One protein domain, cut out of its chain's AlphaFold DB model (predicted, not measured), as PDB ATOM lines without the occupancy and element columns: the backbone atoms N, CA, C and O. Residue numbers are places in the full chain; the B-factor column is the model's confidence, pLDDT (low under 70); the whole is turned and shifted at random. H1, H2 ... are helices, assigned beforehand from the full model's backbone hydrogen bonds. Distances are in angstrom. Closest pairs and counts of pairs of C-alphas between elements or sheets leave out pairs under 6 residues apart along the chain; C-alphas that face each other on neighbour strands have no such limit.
ATOM      1  N   LEU A 578      15.663 -31.014  -4.998       74.12
ATOM      2  CA  LEU A 578      14.410 -31.059  -5.746       74.12
ATOM      3  C   LEU A 578      14.701 -30.974  -7.248       74.12
ATOM      4  O   LEU A 578      15.031 -29.907  -7.769       74.12
ATOM      5  N   VAL A 579      14.557 -32.096  -7.953       80.88
ATOM      6  CA  VAL A 579      14.704 -32.133  -9.414       80.88
ATOM      7  C   VAL A 579      13.414 -31.643 -10.056       80.88
ATOM      8  O   VAL A 579      12.370 -32.287  -9.965       80.88
ATOM      9  N   LEU A 580      13.474 -30.495 -10.728       83.38
ATOM     10  CA  LEU A 580      12.309 -29.967 -11.422       83.38
ATOM     11  C   LEU A 580      11.970 -30.806 -12.658       83.38
ATOM     12  O   LEU A 580      12.824 -31.090 -13.492       83.38
ATOM     13  N   ARG A 581      10.693 -31.166 -12.795       84.06
ATOM     14  CA  ARG A 581      10.128 -31.825 -13.974       84.06
ATOM     15  C   ARG A 581       9.585 -30.811 -14.978       84.06
ATOM     16  O   ARG A 581       9.032 -29.783 -14.589       84.06
ATOM     17  N   ALA A 582       9.730 -31.129 -16.261       84.50
ATOM     18  CA  ALA A 582       9.077 -30.411 -17.347       84.50
ATOM     19  C   ALA A 582       7.576 -30.734 -17.368       84.50
ATOM     20  O   ALA A 582       7.184 -31.884 -17.161       84.50
ATOM     21  N   ASN A 583       6.737 -29.718 -17.568       82.38
ATOM     22  CA  ASN A 583       5.289 -29.884 -17.681       82.38
ATOM     23  C   ASN A 583       4.912 -30.591 -18.996       82.38
ATOM     24  O   ASN A 583       5.772 -30.890 -19.821       82.38
ATOM     25  N   ALA A 584       3.617 -30.843 -19.218       81.25
ATOM     26  CA  ALA A 584       3.138 -31.487 -20.447       81.25
ATOM     27  C   ALA A 584       3.531 -30.732 -21.737       81.25
ATOM     28  O   ALA A 584       3.610 -31.337 -22.800       81.25
ATOM     29  N   GLY A 585       3.809 -29.426 -21.642       83.12
ATOM     30  CA  GLY A 585       4.320 -28.600 -22.738       83.12
ATOM     31  C   GLY A 585       5.850 -28.545 -22.835       83.12
ATOM     32  O   GLY A 585       6.371 -27.712 -23.569       83.12
ATOM     33  N   GLY A 586       6.581 -29.366 -22.075       85.12
ATOM     34  CA  GLY A 586       8.047 -29.410 -22.072       85.12
ATOM     35  C   GLY A 586       8.735 -28.285 -21.286       85.12
ATOM     36  O   GLY A 586       9.960 -28.270 -21.196       85.12
ATOM     37  N   ALA A 587       7.989 -27.361 -20.676       80.69
ATOM     38  CA  ALA A 587       8.558 -26.249 -19.920       80.69
ATOM     39  C   ALA A 587       8.859 -26.652 -18.469       80.69
ATOM     40  O   ALA A 587       8.008 -27.215 -17.778       80.69
ATOM     41  N   VAL A 588      10.053 -26.319 -17.977       78.12
ATOM     42  CA  VAL A 588      10.423 -26.526 -16.570       78.12
ATOM     43  C   VAL A 588       9.798 -25.419 -15.722       78.12
ATOM     44  O   VAL A 588      10.148 -24.245 -15.857       78.12
ATOM     45  N   LEU A 589       8.859 -25.795 -14.853       73.75
ATOM     46  CA  LEU A 589       8.215 -24.885 -13.910       73.75
ATOM     47  C   LEU A 589       8.800 -25.047 -12.492       73.75
ATOM     48  O   LEU A 589       9.291 -26.115 -12.138       73.75
ATOM     49  N   PRO A 590       8.742 -24.003 -11.651       76.81
ATOM     50  CA  PRO A 590       8.423 -22.631 -12.015       76.81
ATOM     51  C   PRO A 590       9.502 -22.026 -12.917       76.81
ATOM     52  O   PRO A 590      10.694 -22.204 -12.678       76.81
ATOM     53  N   GLU A 591       9.089 -21.247 -13.915       73.00
ATOM     54  CA  GLU A 591      10.011 -20.659 -14.893       73.00
ATOM     55  C   GLU A 591      11.062 -19.748 -14.233       73.00
ATOM     56  O   GLU A 591      12.166 -19.595 -14.748       73.00
ATOM     57  N   TYR A 592      10.759 -19.182 -13.055       73.12
ATOM     58  CA  TYR A 592      11.753 -18.425 -12.293       73.12
ATOM     59  C   TYR A 592      12.924 -19.301 -11.851       73.12
ATOM     60  O   TYR A 592      14.057 -18.845 -11.902       73.12
ATOM     61  N   VAL A 593      12.693 -20.560 -11.471       75.00
ATOM     62  CA  VAL A 593      13.783 -21.449 -11.052       75.00
ATOM     63  C   VAL A 593      14.672 -21.786 -12.246       75.00
ATOM     64  O   VAL A 593      15.892 -21.688 -12.134       75.00
ATOM     65  N   ALA A 594      14.070 -22.067 -13.407       70.50
ATOM     66  CA  ALA A 594      14.800 -22.295 -14.656       70.50
ATOM     67  C   ALA A 594      15.593 -21.047 -15.099       70.50
ATOM     68  O   ALA A 594      16.762 -21.135 -15.487       70.50
ATOM     69  N   GLY A 595      14.988 -19.862 -14.978       68.81
ATOM     70  CA  GLY A 595      15.634 -18.582 -15.265       68.81
ATOM     71  C   GLY A 595      16.750 -18.218 -14.281       68.81
ATOM     72  O   GLY A 595      17.647 -17.462 -14.644       68.81
ATOM     73  N   PHE A 596      16.729 -18.749 -13.056       67.44
ATOM     74  CA  PHE A 596      17.778 -18.512 -12.059       67.44
ATOM     75  C   PHE A 596      18.941 -19.493 -12.171       67.44
ATOM     76  O   PHE A 596      20.076 -19.082 -11.945       67.44
ATOM     77  N   SER A 597      18.708 -20.736 -12.604       64.75
ATOM     78  CA  SER A 597      19.794 -21.696 -12.854       64.75
ATOM     79  C   SER A 597      20.797 -21.240 -13.924       64.75
ATOM     80  O   SER A 597      21.935 -21.700 -13.924       64.75
ATOM     81  N   SER A 598      20.418 -20.313 -14.810       64.81
ATOM     82  CA  SER A 598      21.319 -19.764 -15.832       64.81
ATOM     83  C   SER A 598      22.230 -18.633 -15.325       64.81
ATOM     84  O   SER A 598      23.176 -18.256 -16.017       64.81
ATOM     85  N   SER A 599      21.995 -18.086 -14.124       62.88
ATOM     86  CA  SER A 599      22.801 -16.996 -13.560       62.88
ATOM     87  C   SER A 599      23.825 -17.524 -12.550       62.88
ATOM     88  O   SER A 599      23.467 -17.969 -11.469       62.88
ATOM     89  N   GLN A 600      25.123 -17.413 -12.855       61.31
ATOM     90  CA  GLN A 600      26.232 -17.883 -11.998       61.31
ATOM     91  C   GLN A 600      26.391 -17.152 -10.646       61.31
ATOM     92  O   GLN A 600      27.327 -17.439  -9.897       61.31
ATOM     93  N   ARG A 601      25.542 -16.176 -10.301       58.62
ATOM     94  CA  ARG A 601      25.690 -15.445  -9.032       58.62
ATOM     95  C   ARG A 601      25.099 -16.262  -7.883       58.62
ATOM     96  O   ARG A 601      23.916 -16.574  -7.896       58.62
ATOM     97  N   SER A 602      25.920 -16.546  -6.870       51.94
ATOM     98  CA  SER A 602      25.496 -17.154  -5.606       51.94
ATOM     99  C   SER A 602      24.359 -16.340  -4.989       51.94
ATOM    100  O   SER A 602      24.480 -15.131  -4.775       51.94
ATOM    101  N   TRP A 603      23.213 -16.982  -4.772       55.53
ATOM    102  CA  TRP A 603      21.986 -16.278  -4.417       55.53
ATOM    103  C   TRP A 603      21.456 -16.639  -3.046       55.53
ATOM    104  O   TRP A 603      21.369 -17.798  -2.658       55.53
ATOM    105  N   THR A 604      21.030 -15.592  -2.346       55.09
ATOM    106  CA  THR A 604      20.128 -15.657  -1.200       55.09
ATOM    107  C   THR A 604      18.777 -15.138  -1.685       55.09
ATOM    108  O   THR A 604      18.528 -13.932  -1.676       55.09
ATOM    109  N   SER A 605      17.919 -16.031  -2.183       51.72
ATOM    110  CA  SER A 605      16.557 -15.662  -2.577       51.72
ATOM    111  C   SER A 605      15.798 -15.194  -1.340       51.72
ATOM    112  O   SER A 605      15.595 -15.953  -0.395       51.72
ATOM    113  N   ARG A 606      15.397 -13.923  -1.325       59.88
ATOM    114  CA  ARG A 606      14.498 -13.389  -0.301       59.88
ATOM    115  C   ARG A 606      13.094 -13.370  -0.880       59.88
ATOM    116  O   ARG A 606      12.897 -12.922  -2.008       59.88
ATOM    117  N   TRP A 607      12.124 -13.862  -0.117       60.38
ATOM    118  CA  TRP A 607      10.728 -13.824  -0.530       60.38
ATOM    119  C   TRP A 607      10.272 -12.354  -0.599       60.38
ATOM    120  O   TRP A 607      10.137 -11.691   0.427       60.38
ATOM    121  N   HIS A 608      10.114 -11.820  -1.810       64.88
ATOM    122  CA  HIS A 608       9.724 -10.433  -2.079       64.88
ATOM    123  C   HIS A 608       8.302 -10.342  -2.666       64.88
ATOM    124  O   HIS A 608       7.600 -11.342  -2.791       64.88
ATOM    125  N   LYS A 609       7.857  -9.124  -3.009       72.44
ATOM    126  CA  LYS A 609       6.521  -8.835  -3.556       72.44
ATOM    127  C   LYS A 609       6.223  -9.701  -4.792       72.44
ATOM    128  O   LYS A 609       7.083  -9.855  -5.660       72.44
ATOM    129  N   ILE A 610       4.988 -10.199  -4.874       75.19
ATOM    130  CA  ILE A 610       4.432 -10.844  -6.070       75.19
ATOM    131  C   ILE A 610       4.458  -9.833  -7.227       75.19
ATOM    132  O   ILE A 610       4.025  -8.685  -7.074       75.19
ATOM    133  N   GLY A 611       5.008 -10.241  -8.366       79.06
ATOM    134  CA  GLY A 611       5.061  -9.438  -9.581       79.06
ATOM    135  C   GLY A 611       3.683  -9.155 -10.150       79.06
ATOM    136  O   GLY A 611       2.725  -9.867  -9.880       79.06
ATOM    137  N   GLU A 612       3.584  -8.109 -10.960       81.62
ATOM    138  CA  GLU A 612       2.382  -7.865 -11.757       81.62
ATOM    139  C   GLU A 612       2.523  -8.576 -13.106       81.62
ATOM    140  O   GLU A 612       3.618  -8.625 -13.678       81.62
ATOM    141  N   THR A 613       1.416  -9.115 -13.615       79.75
ATOM    142  CA  THR A 613       1.359  -9.797 -14.911       79.75
ATOM    143  C   THR A 613       1.912  -8.893 -16.017       79.75
ATOM    144  O   THR A 613       1.518  -7.735 -16.138       79.75
ATOM    145  N   GLY A 614       2.856  -9.404 -16.813       79.00
ATOM    146  CA  GLY A 614       3.477  -8.670 -17.925       79.00
ATOM    147  C   GLY A 614       4.674  -7.780 -17.560       79.00
ATOM    148  O   GLY A 614       5.337  -7.268 -18.462       79.00
ATOM    149  N   LYS A 615       5.019  -7.607 -16.274       79.31
ATOM    150  CA  LYS A 615       6.266  -6.919 -15.892       79.31
ATOM    151  C   LYS A 615       7.471  -7.856 -16.025       79.31
ATOM    152  O   LYS A 615       7.403  -9.028 -15.663       79.31
ATOM    153  N   LYS A 616       8.602  -7.323 -16.518       73.31
ATOM    154  CA  LYS A 616       9.865  -8.073 -16.648       73.31
ATOM    155  C   LYS A 616      10.282  -8.618 -15.281       73.31
ATOM    156  O   LYS A 616      10.355  -7.868 -14.306       73.31
ATOM    157  N   ARG A 617      10.570  -9.920 -15.232       68.44
ATOM    158  CA  ARG A 617      11.001 -10.613 -14.016       68.44
ATOM    159  C   ARG A 617      12.311 -10.025 -13.508       68.44
ATOM    160  O   ARG A 617      13.240  -9.794 -14.283       68.44
ATOM    161  N   THR A 618      12.388  -9.816 -12.201       70.81
ATOM    162  CA  THR A 618      13.639  -9.482 -11.523       70.81
ATOM    163  C   THR A 618      13.876 -10.484 -10.394       70.81
ATOM    164  O   THR A 618      12.916 -11.019  -9.850       70.81
ATOM    165  N   PRO A 619      15.138 -10.702  -9.982       62.66
ATOM    166  CA  PRO A 619      15.512 -11.489  -8.790       62.66
ATOM    167  C   PRO A 619      14.701 -11.201  -7.524       62.66
ATOM    168  O   PRO A 619      14.599 -11.990  -6.594       62.66
ATOM    169  N   SER A 620      14.190  -9.984  -7.489       64.31
ATOM    170  CA  SER A 620      13.600  -9.301  -6.367       64.31
ATOM    171  C   SER A 620      12.068  -9.237  -6.506       64.31
ATOM    172  O   SER A 620      11.386  -8.711  -5.638       64.31
ATOM    173  N   ILE A 621      11.494  -9.797  -7.574       68.69
ATOM    174  CA  ILE A 621      10.051  -9.906  -7.794       68.69
ATOM    175  C   ILE A 621       9.739 -11.383  -7.991       68.69
ATOM    176  O   ILE A 621      10.128 -11.970  -9.000       68.69
ATOM    177  N   ILE A 622       9.035 -11.987  -7.032       68.12
ATOM    178  CA  ILE A 622       8.548 -13.357  -7.210       68.12
ATOM    179  C   ILE A 622       7.512 -13.338  -8.328       68.12
ATOM    180  O   ILE A 622       6.755 -12.376  -8.451       68.12
ATOM    181  N   ASN A 623       7.462 -14.385  -9.144       67.56
ATOM    182  CA  ASN A 623       6.498 -14.451 -10.228       67.56
ATOM    183  C   ASN A 623       5.064 -14.179  -9.750       67.56
ATOM    184  O   ASN A 623       4.618 -14.730  -8.742       67.56
ATOM    185  N   CYS A 624       4.321 -13.405 -10.549       73.75
ATOM    186  CA  CYS A 624       2.861 -13.309 -10.451       73.75
ATOM    187  C   CYS A 624       2.196 -14.694 -10.465       73.75
ATOM    188  O   CYS A 624       1.144 -14.896  -9.870       73.75
ATOM    189  N   ASP A 625       2.846 -15.650 -11.129       78.19
ATOM    190  CA  ASP A 625       2.393 -17.020 -11.297       78.19
ATOM    191  C   ASP A 625       2.853 -17.987 -10.198       78.19
ATOM    192  O   ASP A 625       2.477 -19.149 -10.278       78.19
ATOM    193  N   VAL A 626       3.624 -17.573  -9.176       82.50
ATOM    194  CA  VAL A 626       4.194 -18.525  -8.192       82.50
ATOM    195  C   VAL A 626       3.115 -19.329  -7.472       82.50
ATOM    196  O   VAL A 626       3.286 -20.520  -7.231       82.50
ATOM    197  N   ALA A 627       1.978 -18.691  -7.189       77.31
ATOM    198  CA  ALA A 627       0.826 -19.320  -6.553       77.31
ATOM    199  C   ALA A 627       0.184 -20.405  -7.436       77.31
ATOM    200  O   ALA A 627      -0.568 -21.231  -6.935       77.31
ATOM    201  N   THR A 628       0.501 -20.426  -8.730       82.69
ATOM    202  CA  THR A 628       0.008 -21.402  -9.705       82.69
ATOM    203  C   THR A 628       1.102 -22.400 -10.082       82.69
ATOM    204  O   THR A 628       0.894 -23.611 -10.030       82.69
ATOM    205  N   THR A 629       2.290 -21.912 -10.435       85.56
ATOM    206  CA  THR A 629       3.391 -22.724 -10.961       85.56
ATOM    207  C   THR A 629       4.047 -23.579  -9.887       85.56
ATOM    208  O   THR A 629       4.396 -24.722 -10.171       85.56
ATOM    209  N   LEU A 630       4.168 -23.083  -8.649       85.06
ATOM    210  CA  LEU A 630       4.756 -23.861  -7.560       85.06
ATOM    211  C   LEU A 630       3.842 -25.022  -7.129       85.06
ATOM    212  O   LEU A 630       4.344 -26.144  -7.055       85.06
ATOM    213  N   PRO A 631       2.520 -24.840  -6.918       87.56
ATOM    214  CA  PRO A 631       1.630 -25.972  -6.667       87.56
ATOM    215  C   PRO A 631       1.572 -26.979  -7.819       87.56
ATOM    216  O   PRO A 631       1.561 -28.179  -7.558       87.56
ATOM    217  N   LEU A 632       1.582 -26.523  -9.079       87.50
ATOM    218  CA  LEU A 632       1.629 -27.425 -10.239       87.50
ATOM    219  C   LEU A 632       2.909 -28.258 -10.242       87.50
ATOM    220  O   LEU A 632       2.856 -29.477 -10.395       87.50
ATOM    221  N   GLN A 633       4.050 -27.613 -10.002       88.56
ATOM    222  CA  GLN A 633       5.319 -28.312  -9.899       88.56
ATOM    223  C   GLN A 633       5.321 -29.315  -8.748       88.56
ATOM    224  O   GLN A 633       5.770 -30.448  -8.906       88.56
ATOM    225  N   TRP A 634       4.778 -28.921  -7.598       87.88
ATOM    226  CA  TRP A 634       4.653 -29.802  -6.447       87.88
ATOM    227  C   TRP A 634       3.787 -31.024  -6.759       87.88
ATOM    228  O   TRP A 634       4.181 -32.140  -6.419       87.88
ATOM    229  N   ALA A 635       2.663 -30.840  -7.455       90.44
ATOM    230  CA  ALA A 635       1.836 -31.945  -7.922       90.44
ATOM    231  C   ALA A 635       2.600 -32.861  -8.876       90.44
ATOM    232  O   ALA A 635       2.508 -34.077  -8.739       90.44
ATOM    233  N   MET A 636       3.415 -32.314  -9.778       87.69
ATOM    234  CA  MET A 636       4.201 -33.117 -10.718       87.69
ATOM    235  C   MET A 636       5.267 -34.012 -10.074       87.69
ATOM    236  O   MET A 636       5.723 -34.981 -10.692       87.69
ATOM    237  N   LEU A 637       5.657 -33.686  -8.845       87.81
ATOM    238  CA  LEU A 637       6.580 -34.466  -8.022       87.81
ATOM    239  C   LEU A 637       5.868 -35.529  -7.173       87.81
ATOM    240  O   LEU A 637       6.532 -36.319  -6.503       87.81
ATOM    241  N   GLN A 638       4.532 -35.555  -7.192       91.25
ATOM    242  CA  GLN A 638       3.733 -36.596  -6.554       91.25
ATOM    243  C   GLN A 638       3.616 -37.836  -7.459       91.25
ATOM    244  O   GLN A 638       3.740 -37.720  -8.684       91.25
ATOM    245  N   PRO A 639       3.318 -39.014  -6.878       92.81
ATOM    246  CA  PRO A 639       3.020 -40.235  -7.618       92.81
ATOM    247  C   PRO A 639       1.978 -40.021  -8.718       92.81
ATOM    248  O   PRO A 639       0.980 -39.325  -8.516       92.81
ATOM    249  N   ASP A 640       2.172 -40.666  -9.867       91.50
ATOM    250  CA  ASP A 640       1.257 -40.582 -11.017       91.50
ATOM    251  C   ASP A 640      -0.149 -41.059 -10.645       91.50
ATOM    252  O   ASP A 640      -1.142 -40.478 -11.069       91.50
ATOM    253  N   THR A 641      -0.240 -42.040  -9.746       94.31
ATOM    254  CA  THR A 641      -1.500 -42.574  -9.205       94.31
ATOM    255  C   THR A 641      -2.314 -41.562  -8.395       94.31
ATOM    256  O   THR A 641      -3.507 -41.782  -8.168       94.31
ATOM    257  N   ARG A 642      -1.698 -40.459  -7.944       93.75
ATOM    258  CA  ARG A 642      -2.387 -39.349  -7.268       93.75
ATOM    259  C   ARG A 642      -2.852 -38.265  -8.228       93.75
ATOM    260  O   ARG A 642      -3.588 -37.375  -7.794       93.75
ATOM    261  N   ARG A 643      -2.402 -38.299  -9.480       93.56
ATOM    262  CA  ARG A 643      -2.656 -37.264 -10.475       93.56
ATOM    263  C   ARG A 643      -3.734 -37.695 -11.463       93.56
ATOM    264  O   ARG A 643      -3.857 -38.870 -11.785       93.56
ATOM    265  N   ASP A 644      -4.525 -36.742 -11.940       92.50
ATOM    266  CA  ASP A 644      -5.333 -36.937 -13.145       92.50
ATOM    267  C   ASP A 644      -4.510 -36.689 -14.421       92.50
ATOM    268  O   ASP A 644      -3.337 -36.310 -14.377       92.50
ATOM    269  N   LEU A 645      -5.148 -36.879 -15.581       87.44
ATOM    270  CA  LEU A 645      -4.552 -36.606 -16.894       87.44
ATOM    271  C   LEU A 645      -4.155 -35.130 -17.080       87.44
ATOM    272  O   LEU A 645      -3.320 -34.825 -17.927       87.44
ATOM    273  N   ALA A 646      -4.729 -34.215 -16.292       86.50
ATOM    274  CA  ALA A 646      -4.387 -32.795 -16.292       86.50
ATOM    275  C   ALA A 646      -3.262 -32.452 -15.292       86.50
ATOM    276  O   ALA A 646      -2.884 -31.286 -15.168       86.50
ATOM    277  N   GLY A 647      -2.722 -33.443 -14.573       86.88
ATOM    278  CA  GLY A 647      -1.670 -33.266 -13.575       86.88
ATOM    279  C   GLY A 647      -2.149 -32.728 -12.223       86.88
ATOM    280  O   GLY A 647      -1.309 -32.393 -11.386       86.88
ATOM    281  N   LYS A 648      -3.462 -32.646 -11.981       90.56
ATOM    282  CA  LYS A 648      -4.041 -32.230 -10.693       90.56
ATOM    283  C   LYS A 648      -4.139 -33.401  -9.734       90.56
ATOM    284  O   LYS A 648      -4.317 -34.543 -10.140       90.56
ATOM    285  N   LEU A 649      -4.079 -33.114  -8.441       92.62
ATOM    286  CA  LEU A 649      -4.122 -34.123  -7.393       92.62
ATOM    287  C   LEU A 649      -5.560 -34.486  -7.042       92.62
ATOM    288  O   LEU A 649      -6.291 -33.674  -6.472       92.62
ATOM    289  N   THR A 650      -5.929 -35.732  -7.334       94.19
ATOM    290  CA  THR A 650      -7.268 -36.302  -7.108       94.19
ATOM    291  C   THR A 650      -7.365 -37.143  -5.840       94.19
ATOM    292  O   THR A 650      -8.462 -37.534  -5.451       94.19
ATOM    293  N   ARG A 651      -6.236 -37.443  -5.180       91.25
ATOM    294  CA  ARG A 651      -6.182 -38.305  -3.987       91.25
ATOM    295  C   ARG A 651      -5.287 -37.713  -2.896       91.25
ATOM    296  O   ARG A 651      -4.272 -37.076  -3.198       91.25
ATOM    297  N   LYS A 652      -5.625 -37.966  -1.624       88.44
ATOM    298  CA  LYS A 652      -4.757 -37.679  -0.459       88.44
ATOM    299  C   LYS A 652      -3.434 -38.451  -0.569       88.44
ATOM    300  O   LYS A 652      -3.335 -39.371  -1.370       88.44
ATOM    301  N   ALA A 653      -2.400 -38.007   0.145       87.44
ATOM    302  CA  ALA A 653      -1.096 -38.670   0.130       87.44
ATOM    303  C   ALA A 653      -1.184 -39.966   0.931       87.44
ATOM    304  O   ALA A 653      -1.764 -39.959   2.011       87.44
ATOM    305  N   ASP A 654      -0.606 -41.041   0.403       86.00
ATOM    306  CA  ASP A 654      -0.560 -42.350   1.044       86.00
ATOM    307  C   ASP A 654       0.864 -42.905   0.943       86.00
ATOM    308  O   ASP A 654       1.551 -42.705  -0.067       86.00
ATOM    309  N   ALA A 655       1.318 -43.561   2.007       81.94
ATOM    310  CA  ALA A 655       2.649 -44.151   2.067       81.94
ATOM    311  C   ALA A 655       2.804 -45.340   1.103       81.94
ATOM    312  O   ALA A 655       3.916 -45.624   0.674       81.94
ATOM    313  N   GLY A 656       1.705 -46.001   0.730       89.38
ATOM    314  CA  GLY A 656       1.680 -47.117  -0.212       89.38
ATOM    315  C   GLY A 656       1.753 -46.714  -1.685       89.38
ATOM    316  O   GLY A 656       1.690 -47.583  -2.553       89.38
ATOM    317  N   PHE A 657       1.855 -45.422  -2.009       90.31
ATOM    318  CA  PHE A 657       2.104 -45.015  -3.388       90.31
ATOM    319  C   PHE A 657       3.562 -45.211  -3.785       90.31
ATOM    320  O   PHE A 657       4.472 -45.006  -2.992       90.31
ATOM    321  N   VAL A 658       3.773 -45.525  -5.061       87.81
ATOM    322  CA  VAL A 658       5.106 -45.554  -5.658       87.81
ATOM    323  C   VAL A 658       5.556 -44.115  -5.887       87.81
ATOM    324  O   VAL A 658       5.060 -43.422  -6.782       87.81
ATOM    325  N   TRP A 659       6.458 -43.648  -5.034       84.12
ATOM    326  CA  TRP A 659       7.054 -42.327  -5.160       84.12
ATOM    327  C   TRP A 659       8.160 -42.364  -6.213       84.12
ATOM    328  O   TRP A 659       8.925 -43.323  -6.267       84.12
ATOM    329  N   PRO A 660       8.258 -41.344  -7.079       80.62
ATOM    330  CA  PRO A 660       9.373 -41.284  -8.010       80.62
ATOM    331  C   PRO A 660      10.698 -41.179  -7.241       80.62
ATOM    332  O   PRO A 660      10.733 -40.547  -6.191       80.62
ATOM    333  N   GLU A 661      11.791 -41.724  -7.787       72.12
ATOM    334  CA  GLU A 661      13.127 -41.708  -7.147       72.12
ATOM    335  C   GLU A 661      13.599 -40.291  -6.760       72.12
ATOM    336  O   GLU A 661      14.289 -40.109  -5.766       72.12
ATOM    337  N   ASN A 662      13.147 -39.277  -7.507       65.69
ATOM    338  CA  ASN A 662      13.403 -37.853  -7.254       65.69
ATOM    339  C   ASN A 662      12.182 -37.116  -6.662       65.69
ATOM    340  O   ASN A 662      12.029 -35.902  -6.821       65.69
ATOM    341  N   GLY A 663      11.245 -37.861  -6.077       60.94
ATOM    342  CA  GLY A 663      10.062 -37.352  -5.397       60.94
ATOM    343  C   GLY A 663      10.365 -36.906  -3.972       60.94
ATOM    344  O   GLY A 663      11.415 -37.187  -3.410       60.94
ATOM    345  N   ILE A 664       9.398 -36.227  -3.356       58.75
ATOM    346  CA  ILE A 664       9.512 -35.674  -1.991       58.75
ATOM    347  C   ILE A 664       9.637 -36.780  -0.915       58.75
ATOM    348  O   ILE A 664      10.002 -36.500   0.221       58.75
ATOM    349  N   CYS A 665       9.395 -38.041  -1.279       49.34
ATOM    350  CA  CYS A 665       9.576 -39.206  -0.421       49.34
ATOM    351  C   CYS A 665      10.370 -40.287  -1.171       49.34
ATOM    352  O   CYS A 665       9.756 -41.158  -1.781       49.34
ATOM    353  N   PRO A 666      11.712 -40.274  -1.149       46.44
ATOM    354  CA  PRO A 666      12.453 -41.475  -1.502       46.44
ATOM    355  C   PRO A 666      12.133 -42.568  -0.470       46.44
ATOM    356  O   PRO A 666      12.044 -42.301   0.735       46.44
ATOM    357  N   GLU A 667      11.953 -43.804  -0.940       43.91
ATOM    358  CA  GLU A 667      11.600 -44.984  -0.130       43.91
ATOM    359  C   GLU A 667      12.533 -45.211   1.078       43.91
ATOM    360  O   GLU A 667      12.143 -45.859   2.046       43.91
ATOM    361  N   SER A 668      13.733 -44.618   1.085       43.72
ATOM    362  CA  SER A 668      14.702 -44.719   2.183       43.72
ATOM    363  C   SER A 668      14.357 -43.898   3.438       43.72
ATOM    364  O   SER A 668      14.829 -44.240   4.522       43.72
ATOM    365  N   VAL A 669      13.524 -42.848   3.346       47.25
ATOM    366  CA  VAL A 669      13.199 -41.956   4.490       47.25
ATOM    367  C   VAL A 669      11.843 -42.292   5.127       47.25
ATOM    368  O   VAL A 669      11.616 -42.024   6.313       47.25
ATOM    369  N   ALA A 670      10.950 -42.942   4.374       45.47
ATOM    370  CA  ALA A 670       9.578 -43.226   4.793       45.47
ATOM    371  C   ALA A 670       9.471 -44.195   5.987       45.47
ATOM    372  O   ALA A 670       8.463 -44.174   6.690       45.47
ATOM    373  N   PHE A 671      10.505 -44.996   6.267       43.28
ATOM    374  CA  PHE A 671      10.433 -46.006   7.327       43.28
ATOM    375  C   PHE A 671      10.859 -45.522   8.724       43.28
ATOM    376  O   PHE A 671      10.444 -46.131   9.705       43.28
ATOM    377  N   ASN A 672      11.626 -44.426   8.850       41.38
ATOM    378  CA  ASN A 672      12.204 -44.028  10.149       41.38
ATOM    379  C   ASN A 672      11.962 -42.567  10.581       41.38
ATOM    380  O   ASN A 672      12.000 -42.293  11.780       41.38
ATOM    381  N   ALA A 673      11.699 -41.618   9.672       40.34
ATOM    382  CA  ALA A 673      11.678 -40.189  10.037       40.34
ATOM    383  C   ALA A 673      10.307 -39.653  10.502       40.34
ATOM    384  O   ALA A 673      10.242 -38.668  11.239       40.34
ATOM    385  N   CYS A 674       9.201 -40.310  10.138       38.12
ATOM    386  CA  CYS A 674       7.862 -39.955  10.616       38.12
ATOM    387  C   CYS A 674       7.502 -40.772  11.863       38.12
ATOM    388  O   CYS A 674       6.642 -41.646  11.827       38.12
ATOM    389  N   GLY A 675       8.126 -40.451  12.999       35.44
ATOM    390  CA  GLY A 675       7.805 -41.000  14.326       35.44
ATOM    391  C   GLY A 675       6.399 -40.666  14.860       35.44
ATOM    392  O   GLY A 675       6.167 -40.729  16.066       35.44
ATOM    393  N   LEU A 676       5.438 -40.326  13.997       35.53
ATOM    394  CA  LEU A 676       4.022 -40.273  14.339       35.53
ATOM    395  C   LEU A 676       3.469 -41.701  14.295       35.53
ATOM    396  O   LEU A 676       2.828 -42.112  13.330       35.53
TER     397      LEU A 676
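This is residues 578 to 676 of the 713 residues of an uncharacterized protein of Peniophora sp. CONT (UniProt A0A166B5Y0). There is little regular structure here: long loops gather at the two ends of one helix, H2, which lies in the middle along the longest axis, with the short helix H1 set crosswise near it. Residues 597 to 602 stick out. The printed part has 99 residues with two named helices, H1 then H2, and no named strand; the class is all helix, though the named elements hold only 18 residues. It is loose, with a radius of gyration of the C-alphas of 15.9 A and spans of 43 by 31 by 23 A.

H1, residues 591 to 597, and H2, residues 626 to 636, are close but not clearly touching; their closest C-alphas, of Glu 591 and Thr 629, are 8.0 A apart. Their lines are about perpendicular, at 81 degrees. Every O i to N i+4 pair is within hydrogen-bond range in H1, and 6 of 7 in H2.

H1 begins at C-alpha 591 (10.011, -20.659, -14.893) and is 10.0 A long from first to last C-alpha. H2 is 14.8 A long and ends at C-alpha 636 (4.201, -33.117, -10.718).

The farthest C-alphas, of Gly 614 and Asn 672, are 46.0 A apart. The printed part has no cut. The link from H1 to H2 is long, 28 residues. Mean pLDDT of the printed part is 73.6; 35 residues are under 70, among them 595 to 608 and 662 to 676.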